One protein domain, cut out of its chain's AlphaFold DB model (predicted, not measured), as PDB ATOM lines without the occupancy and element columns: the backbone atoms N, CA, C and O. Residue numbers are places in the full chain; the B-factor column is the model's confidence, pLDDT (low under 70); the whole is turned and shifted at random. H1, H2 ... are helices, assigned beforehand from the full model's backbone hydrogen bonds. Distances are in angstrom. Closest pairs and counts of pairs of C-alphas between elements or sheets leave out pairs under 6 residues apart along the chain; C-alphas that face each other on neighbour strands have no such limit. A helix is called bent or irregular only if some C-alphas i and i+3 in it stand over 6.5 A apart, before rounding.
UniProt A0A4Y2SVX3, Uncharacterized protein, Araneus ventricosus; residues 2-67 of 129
ATOM      1  N   LEU A   2      25.892  18.580 -44.395       66.50
ATOM      2  CA  LEU A   2      24.776  19.522 -44.581       66.50
ATOM      3  C   LEU A   2      24.300  20.181 -43.270       66.50
ATOM      4  O   LEU A   2      24.289  21.402 -43.180       66.50
ATOM      5  N   PHE A   3      24.039  19.382 -42.228       68.94
ATOM      6  CA  PHE A   3      23.584  19.860 -40.913       68.94
ATOM      7  C   PHE A   3      24.480  20.974 -40.347       68.94
ATOM      8  O   PHE A   3      24.030  22.090 -40.122       68.94
ATOM      9  N   ARG A   4      25.796  20.730 -40.260       72.44
ATOM     10  CA  ARG A   4      26.776  21.689 -39.715       72.44
ATOM     11  C   ARG A   4      26.876  23.005 -40.500       72.44
ATOM     12  O   ARG A   4      27.289  24.007 -39.933       72.44
ATOM     13  N   ARG A   5      26.542  23.006 -41.794       83.88
ATOM     14  CA  ARG A   5      26.540  24.223 -42.624       83.88
ATOM     15  C   ARG A   5      25.247  25.022 -42.485       83.88
ATOM     16  O   ARG A   5      25.283  26.234 -42.645       83.88
ATOM     17  N   LEU A   6      24.137  24.350 -42.188       81.50
ATOM     18  CA  LEU A   6      22.810  24.955 -42.160       81.50
ATOM     19  C   LEU A   6      22.395  25.437 -40.763       81.50
ATOM     20  O   LEU A   6      21.689  26.433 -40.654       81.50
ATOM     21  N   THR A   7      22.879  24.800 -39.692       82.88
ATOM     22  CA  THR A   7      22.576  25.217 -38.313       82.88
ATOM     23  C   THR A   7      23.028  26.652 -37.987       82.88
ATOM     24  O   THR A   7      22.223  27.386 -37.414       82.88
ATOM     25  N   PRO A   8      24.251  27.110 -38.353       85.31
ATOM     26  CA  PRO A   8      24.687  28.479 -38.056       85.31
ATOM     27  C   PRO A   8      23.803  29.581 -38.669       85.31
ATOM     28  O   PRO A   8      23.370  30.456 -37.916       85.31
ATOM     29  N   PRO A   9      23.469  29.563 -39.979       85.81
ATOM     30  CA  PRO A   9      22.582  30.574 -40.546       85.81
ATOM     31  C   PRO A   9      21.162  30.486 -39.974       85.81
ATOM     32  O   PRO A   9      20.553  31.524 -39.742       85.81
ATOM     33  N   PHE A  10      20.652  29.290 -39.657       84.94
ATOM     34  CA  PHE A  10      19.345  29.155 -39.000       84.94
ATOM     35  C   PHE A  10      19.303  29.838 -37.633       84.94
ATOM     36  O   PHE A  10      18.356  30.560 -37.329       84.94
ATOM     37  N   MET A  11      20.345  29.652 -36.821       85.25
ATOM     38  CA  MET A  11      20.443  30.299 -35.514       85.25
ATOM     39  C   MET A  11      20.591  31.813 -35.617       85.25
ATOM     40  O   MET A  11      20.013  32.541 -34.808       85.25
ATOM     41  N   LEU A  12      21.310  32.294 -36.631       88.62
ATOM     42  CA  LEU A  12      21.415  33.722 -36.906       88.62
ATOM     43  C   LEU A  12      20.051  34.311 -37.280       88.62
ATOM     44  O   LEU A  12      19.648  35.307 -36.689       88.62
ATOM     45  N   VAL A  13      19.302  33.666 -38.178       88.50
ATOM     46  CA  VAL A  13      17.965  34.130 -38.580       88.50
ATOM     47  C   VAL A  13      16.997  34.129 -37.395       88.50
ATOM     48  O   VAL A  13      16.306  35.124 -37.188       88.50
ATOM     49  N   ILE A  14      16.989  33.074 -36.571       88.00
ATOM     50  CA  ILE A  14      16.185  33.030 -35.338       88.00
ATOM     51  C   ILE A  14      16.551  34.199 -34.424       88.00
ATOM     52  O   ILE A  14      15.660  34.858 -33.898       88.00
ATOM     53  N   SER A  15      17.844  34.493 -34.269       86.88
ATOM     54  CA  SER A  15      18.316  35.623 -33.461       86.88
ATOM     55  C   SER A  15      17.851  36.964 -34.035       86.88
ATOM     56  O   SER A  15      17.412  37.829 -33.283       86.88
ATOM     57  N   CYS A  16      17.856  37.124 -35.362       86.56
ATOM     58  CA  CYS A  16      17.295  38.301 -36.018       86.56
ATOM     59  C   CYS A  16      15.796  38.448 -35.736       86.56
ATOM     60  O   CYS A  16      15.366  39.564 -35.474       86.56
ATOM     61  N   VAL A  17      15.013  37.361 -35.698       86.81
ATOM     62  CA  VAL A  17      13.571  37.414 -35.377       86.81
ATOM     63  C   VAL A  17      13.296  38.045 -34.008       86.81
ATOM     64  O   VAL A  17      12.299  38.744 -33.861       86.81
ATOM     65  N   TYR A  18      14.194  37.890 -33.032       85.50
ATOM     66  CA  TYR A  18      14.074  38.584 -31.743       85.50
ATOM     67  C   TYR A  18      14.292  40.103 -31.843       85.50
ATOM     68  O   TYR A  18      13.784  40.842 -31.003       85.50
ATOM     69  N   LEU A  19      15.018  40.579 -32.857       86.56
ATOM     70  CA  LEU A  19      15.326  41.996 -33.076       86.56
ATOM     71  C   LEU A  19      14.287  42.707 -33.959       86.56
ATOM     72  O   LEU A  19      14.029  43.890 -33.750       86.56
ATOM     73  N   ILE A  20      13.655  41.995 -34.903       87.12
ATOM     74  CA  ILE A  20      12.620  42.534 -35.806       87.12
ATOM     75  C   ILE A  20      11.504  43.320 -35.084       87.12
ATOM     76  O   ILE A  20      11.173  44.403 -35.571       87.12
ATOM     77  N   PRO A  21      10.924  42.892 -33.940       86.62
ATOM     78  CA  PRO A  21       9.863  43.664 -33.286       86.62
ATOM     79  C   PRO A  21      10.285  45.082 -32.871       86.62
ATOM     80  O   PRO A  21       9.420  45.942 -32.748       86.62
ATOM     81  N   HIS A  22      11.586  45.354 -32.705       86.38
ATOM     82  CA  HIS A  22      12.103  46.682 -32.363       86.38
ATOM     83  C   HIS A  22      12.337  47.597 -33.578       86.38
ATOM     84  O   HIS A  22      12.588  48.786 -33.398       86.38
ATOM     85  N   LEU A  23      12.262  47.070 -34.805       87.56
ATOM     86  CA  LEU A  23      12.562  47.812 -36.038       87.56
ATOM     87  C   LEU A  23      11.347  48.531 -36.643       87.56
ATOM     88  O   LEU A  23      11.501  49.285 -37.600       87.56
ATOM     89  N   GLY A  24      10.147  48.308 -36.111       85.19
ATOM     90  CA  GLY A  24       8.914  48.867 -36.655       85.19
ATOM     91  C   GLY A  24       7.846  49.073 -35.589       85.19
ATOM     92  O   GLY A  24       7.908  48.509 -34.498       85.19
ATOM     93  N   SER A  25       6.849  49.892 -35.912       86.50
ATOM     94  CA  SER A  25       5.673  50.111 -35.070       86.50
ATOM     95  C   SER A  25       4.418  50.229 -35.934       86.50
ATOM     96  O   SER A  25       4.483  50.679 -37.077       86.50
ATOM     97  N   GLY A  26       3.279  49.773 -35.412       89.31
ATOM     98  CA  GLY A  26       1.987  49.821 -36.099       89.31
ATOM     99  C   GLY A  26       1.083  48.625 -35.768       89.31
ATOM    100  O   GLY A  26       1.573  47.591 -35.311       89.31
ATOM    101  N   PRO A  27      -0.237  48.737 -35.998       86.12
ATOM    102  CA  PRO A  27      -1.196  47.673 -35.691       86.12
ATOM    103  C   PRO A  27      -0.964  46.410 -36.535       86.12
ATOM    104  O   PRO A  27      -0.907  45.317 -35.982       86.12
ATOM    105  N   VAL A  28      -0.704  46.561 -37.840       89.25
ATOM    106  CA  VAL A  28      -0.362  45.435 -38.733       89.25
ATOM    107  C   VAL A  28       0.949  44.770 -38.313       89.25
ATOM    108  O   VAL A  28       1.058  43.546 -38.328       89.25
ATOM    109  N   TRP A  29       1.939  45.564 -37.890       86.88
ATOM    110  CA  TRP A  29       3.225  45.060 -37.404       86.88
ATOM    111  C   TRP A  29       3.062  44.220 -36.135       86.88
ATOM    112  O   TRP A  29       3.672  43.160 -36.000       86.88
ATOM    113  N   LYS A  30       2.195  44.657 -35.217       85.06
ATOM    114  CA  LYS A  30       1.890  43.905 -34.001       85.06
ATOM    115  C   LYS A  30       1.289  42.538 -34.328       85.06
ATOM    116  O   LYS A  30       1.789  41.530 -33.840       85.06
ATOM    117  N   GLU A  31       0.297  42.494 -35.207       85.88
ATOM    118  CA  GLU A  31      -0.377  41.241 -35.554       85.88
ATOM    119  C   GLU A  31       0.529  40.278 -36.342       85.88
ATOM    120  O   GLU A  31       0.628  39.097 -36.015       85.88
ATOM    121  N   THR A  32       1.250  40.773 -37.350       83.88
ATOM    122  CA  THR A  32       2.060  39.915 -38.233       83.88
ATOM    123  C   THR A  32       3.418  39.536 -37.642       83.88
ATOM    124  O   THR A  32       3.823  38.375 -37.721       83.88
ATOM    125  N   VAL A  33       4.130  40.486 -37.030       86.00
ATOM    126  CA  VAL A  33       5.516  40.297 -36.573       86.00
ATOM    127  C   VAL A  33       5.580  39.931 -35.096       86.00
ATOM    128  O   VAL A  33       6.296  38.997 -34.729       86.00
ATOM    129  N   ILE A  34       4.863  40.646 -34.227       82.88
ATOM    130  CA  ILE A  34       4.947  40.409 -32.779       82.88
ATOM    131  C   ILE A  34       4.182  39.127 -32.432       82.88
ATOM    132  O   ILE A  34       4.790  38.147 -31.994       82.88
ATOM    133  N   ASP A  35       2.886  39.093 -32.731       83.00
ATOM    134  CA  ASP A  35       2.011  37.966 -32.399       83.00
ATOM    135  C   ASP A  35       2.180  36.805 -33.401       83.00
ATOM    136  O   ASP A  35       2.233  35.627 -33.029       83.00
ATOM    137  N   GLY A  36       2.324  37.128 -34.690       82.81
ATOM    138  CA  GLY A  36       2.404  36.155 -35.778       82.81
ATOM    139  C   GLY A  36       3.740  35.417 -35.910       82.81
ATOM    140  O   GLY A  36       3.730  34.263 -36.350       82.81
ATOM    141  N   LEU A  37       4.862  36.028 -35.508       85.94
ATOM    142  CA  LEU A  37       6.214  35.484 -35.698       85.94
ATOM    143  C   LEU A  37       7.004  35.389 -34.382       85.94
ATOM    144  O   LEU A  37       7.462  34.305 -34.015       85.94
ATOM    145  N   THR A  38       7.146  36.500 -33.657       86.00
ATOM    146  CA  THR A  38       8.031  36.609 -32.485       86.00
ATOM    147  C   THR A  38       7.558  35.723 -31.334       86.00
ATOM    148  O   THR A  38       8.338  34.923 -30.817       86.00
ATOM    149  N   GLU A  39       6.280  35.799 -30.954       86.31
ATOM    150  CA  GLU A  39       5.718  34.981 -29.868       86.31
ATOM    151  C   GLU A  39       5.768  33.477 -30.178       86.31
ATOM    152  O   GLU A  39       6.116  32.656 -29.322       86.31
ATOM    153  N   LYS A  40       5.525  33.092 -31.436       87.00
ATOM    154  CA  LYS A  40       5.657  31.693 -31.873       87.00
ATOM    155  C   LYS A  40       7.104  31.218 -31.794       87.00
ATOM    156  O   LYS A  40       7.371  30.119 -31.302       87.00
ATOM    157  N   CYS A  41       8.049  32.052 -32.225       88.31
ATOM    158  CA  CYS A  41       9.466  31.734 -32.150       88.31
ATOM    159  C   CYS A  41       9.999  31.672 -30.720       88.31
ATOM    160  O   CYS A  41      10.737  30.739 -30.419       88.31
ATOM    161  N   LYS A  42       9.542  32.522 -29.795       87.12
ATOM    162  CA  LYS A  42       9.876  32.397 -28.365       87.12
ATOM    163  C   LYS A  42       9.535  31.021 -27.789       87.12
ATOM    164  O   LYS A  42      10.302  30.474 -27.003       87.12
ATOM    165  N   LYS A  43       8.413  30.431 -28.214       88.12
ATOM    166  CA  LYS A  43       7.944  29.133 -27.706       88.12
ATOM    167  C   LYS A  43       8.527  27.922 -28.445       88.12
ATOM    168  O   LYS A  43       8.767  26.888 -27.820       88.12
ATOM    169  N   TYR A  44       8.755  28.033 -29.755       87.50
ATOM    170  CA  TYR A  44       9.092  26.892 -30.619       87.50
ATOM    171  C   TYR A  44      10.436  27.009 -31.359       87.50
ATOM    172  O   TYR A  44      10.718  26.165 -32.209       87.50
ATOM    173  N   TRP A  45      11.303  27.984 -31.055       88.12
ATOM    174  CA  TRP A  45      12.625  28.126 -31.703       88.12
ATOM    175  C   TRP A  45      13.465  26.839 -31.659       88.12
ATOM    176  O   TRP A  45      14.074  26.460 -32.657       88.12
ATOM    177  N   TRP A  46      13.445  26.125 -30.531       87.00
ATOM    178  CA  TRP A  46      14.214  24.898 -30.314       87.00
ATOM    179  C   TRP A  46      13.825  23.767 -31.284       87.00
ATOM    180  O   TRP A  46      14.648  22.915 -31.614       87.00
ATOM    181  N   THR A  47      12.595  23.782 -31.809       87.31
ATOM    182  CA  THR A  47      12.134  22.783 -32.787       87.31
ATOM    183  C   THR A  47      12.831  22.926 -34.141       87.31
ATOM    184  O   THR A  47      13.060  21.926 -34.822       87.31
ATOM    185  N   ASN A  48      13.222  24.151 -34.516       86.44
ATOM    186  CA  ASN A  48      14.017  24.414 -35.717       86.44
ATOM    187  C   ASN A  48      15.465  23.937 -35.553       86.44
ATOM    188  O   ASN A  48      16.048  23.430 -36.505       86.44
ATOM    189  N   LEU A  49      16.026  24.032 -34.343       84.25
ATOM    190  CA  LEU A  49      17.373  23.535 -34.042       84.25
ATOM    191  C   LEU A  49      17.498  22.021 -34.170       84.25
ATOM    192  O   LEU A  49      18.498  21.513 -34.673       84.25
ATOM    193  N   LEU A  50      16.480  21.307 -33.701       83.88
ATOM    194  CA  LEU A  50      16.429  19.852 -33.754       83.88
ATOM    195  C   LEU A  50      15.924  19.319 -35.104       83.88
ATOM    196  O   LEU A  50      15.837  18.110 -35.262       83.88
ATOM    197  N   PHE A  51      15.593  20.189 -36.069       85.19
ATOM    198  CA  PHE A  51      14.991  19.803 -37.353       85.19
ATOM    199  C   PHE A  51      13.714  18.949 -37.190       85.19
ATOM    200  O   PHE A  51      13.410  18.086 -38.005       85.19
ATOM    201  N   ILE A  52      12.921  19.225 -36.153       88.38
ATOM    202  CA  ILE A  52      11.616  18.577 -35.902       88.38
ATOM    203  C   ILE A  52      10.456  19.565 -36.003       88.38
ATOM    204  O   ILE A  52       9.328  19.267 -35.622       88.38
ATOM    205  N   ASN A  53      10.730  20.762 -36.515       88.06
ATOM    206  CA  ASN A  53       9.747  21.821 -36.665       88.06
ATOM    207  C   ASN A  53       8.525  21.350 -37.473       88.06
ATOM    208  O   ASN A  53       7.414  21.738 -37.139       88.06
ATOM    209  N   ASN A  54       8.703  20.449 -38.449       86.94
ATOM    210  CA  ASN A  54       7.622  19.879 -39.266       86.94
ATOM    211  C   ASN A  54       6.532  19.132 -38.466       86.94
ATOM    212  O   ASN A  54       5.403  19.037 -38.930       86.94
ATOM    213  N   PHE A  55       6.831  18.658 -37.254       84.62
ATOM    214  CA  PHE A  55       5.835  18.028 -36.377       84.62
ATOM    215  C   PHE A  55       5.005  19.041 -35.576       84.62
ATOM    216  O   PHE A  55       4.020  18.676 -34.931       84.62
ATOM    217  N   VAL A  56       5.394  20.317 -35.580       85.88
ATOM    218  CA  VAL A  56       4.628  21.388 -34.947       85.88
ATOM    219  C   VAL A  56       3.501  21.797 -35.898       85.88
ATOM    220  O   VAL A  56       3.760  22.020 -37.079       85.88
ATOM    221  N   PRO A  57       2.255  21.957 -35.417       82.38
ATOM    222  CA  PRO A  57       1.172  22.458 -36.255       82.38
ATOM    223  C   PRO A  57       1.545  23.792 -36.914       82.38
ATOM    224  O   PRO A  57       2.023  24.693 -36.219       82.38
ATOM    225  N   ASN A  58       1.251  23.947 -38.212       79.00
ATOM    226  CA  ASN A  58       1.599  25.131 -39.019       79.00
ATOM    227  C   ASN A  58       1.303  26.468 -38.311       79.00
ATOM    228  O   ASN A  58       2.115  27.389 -38.339       79.00
ATOM    229  N   ALA A  59       0.173  26.562 -37.601       80.00
ATOM    230  CA  ALA A  59      -0.237  27.771 -36.885       80.00
ATOM    231  C   ALA A  59       0.709  28.193 -35.739       80.00
ATOM    232  O   ALA A  59       0.763  29.374 -35.399       80.00
ATOM    233  N   LYS A  60       1.444  27.248 -35.138       82.38
ATOM    234  CA  LYS A  60       2.341  27.446 -33.979       82.38
ATOM    235  C   LYS A  60       3.823  27.401 -34.356       82.38
ATOM    236  O   LYS A  60       4.683  27.639 -33.514       82.38
ATOM    237  N   MET A  61       4.113  27.070 -35.604       82.94
ATOM    238  CA  MET A  61       5.450  26.842 -36.118       82.94
ATOM    239  C   MET A  61       6.254  28.149 -36.114       82.94
ATOM    240  O   MET A  61       5.786  29.185 -36.585       82.94
ATOM    241  N   CYS A  62       7.465  28.116 -35.555       85.12
ATOM    242  CA  CYS A  62       8.401  29.233 -35.674       85.12
ATOM    243  C   CYS A  62       8.966  29.241 -37.095       85.12
ATOM    244  O   CYS A  62       9.636  28.276 -37.454       85.12
ATOM    245  N   MET A  63       8.692  30.304 -37.860       85.31
ATOM    246  CA  MET A  63       9.011  30.428 -39.291       85.31
ATOM    247  C   MET A  63       8.391  29.297 -40.117       85.31
ATOM    248  O   MET A  63       9.073  28.398 -40.576       85.31
ATOM    249  N   ASN A  64       7.081  29.332 -40.338       83.19
ATOM    250  CA  ASN A  64       6.378  28.272 -41.067       83.19
ATOM    251  C   ASN A  64       6.998  27.941 -42.438       83.19
ATOM    252  O   ASN A  64       6.951  26.787 -42.835       83.19
ATOM    253  N   TRP A  65       7.619  28.896 -43.140       82.94
ATOM    254  CA  TRP A  65       8.292  28.646 -44.421       82.94
ATOM    255  C   TRP A  65       9.508  27.711 -44.326       82.94
ATOM    256  O   TRP A  65       9.913  27.165 -45.345       82.94
ATOM    257  N   THR A  66      10.089  27.479 -43.145       87.56
ATOM    258  CA  THR A  66      11.241  26.576 -42.974       87.56
ATOM    259  C   THR A  66      10.860  25.103 -42.872       87.56
ATOM    260  O   THR A  66      11.744  24.262 -42.720       87.56
ATOM    261  N   TRP A  67       9.574  24.760 -42.985       87.06
ATOM    262  CA  TRP A  67       9.055  23.401 -42.806       87.06
ATOM    263  C   TRP A  67       9.686  22.337 -43.711       87.06
ATOM    264  O   TRP A  67       9.740  21.175 -43.315       87.06
TER     265      TRP A  67
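Overview. This is residues 2 to 67 of the 129 residues of an uncharacterized protein of Araneus ventricosus (UniProt A0A4Y2SVX3). What does the model look like? It is a long helical hairpin: H2 folds back beside H1, and after H2 the stretch of residues 50 to 63 loops out and returns toward H2, ending in the short helix H3. What is it made of? The printed part has 66 residues with three named helices, in the order H1, H2, H3, and no named strand; its class is all helix. How is it spread in space? It is compact, with a radius of gyration of the C-alphas of 12.2 A, and its outline is elongated, 39 by 23 by 16 A.

Arrangement. What does the longest helix touch? H2, residues 27 to 49, touches H1, residues 2 to 22, and the closest C-alphas are those of Pro 21 and Ile 34, 5.9 A apart. They form a helical hairpin, at a shallow tilt of 30 degrees, opposite ways. Where is H3, residues 64 to 67? It is apart from H1, and only just apart from H2, with the closest C-alphas 8.1 A apart. Are the helix backbones even? O i to N i+4 pairs are within hydrogen-bond range in 11 of 19 cases in H2 and 12 of 17 in H1; H3 is too short for such a pair.

Along the chain. Where does H2 run? It spans 30.5 A from C-alpha 27 at (-1.196, 47.673, -35.691), is irregular, with C-alphas 43 and 46 8.0 A apart, and has a kink of 63 degrees near residue 43. And H1? It spans 32.4 A from C-alpha 2 at (24.776, 19.522, -44.581) and is only just irregular, with C-alphas 18 and 21 6.8 A apart. Where does H3 end? It ends at C-alpha 67, at (9.055, 23.401, -42.806).

Size, cuts and confidence. How far does it reach? The two C-alphas farthest apart, those of Leu 2 and Pro 27, are 39.3 A apart. Which links are long? The link from H2 to H3 is long, with 14 residues, and that from H1 to H2 is tight, with 4; the printed part has no cut. Where is confidence low? Residues 2 to 3 are under 70, and the mean pLDDT of the printed part is 84.9.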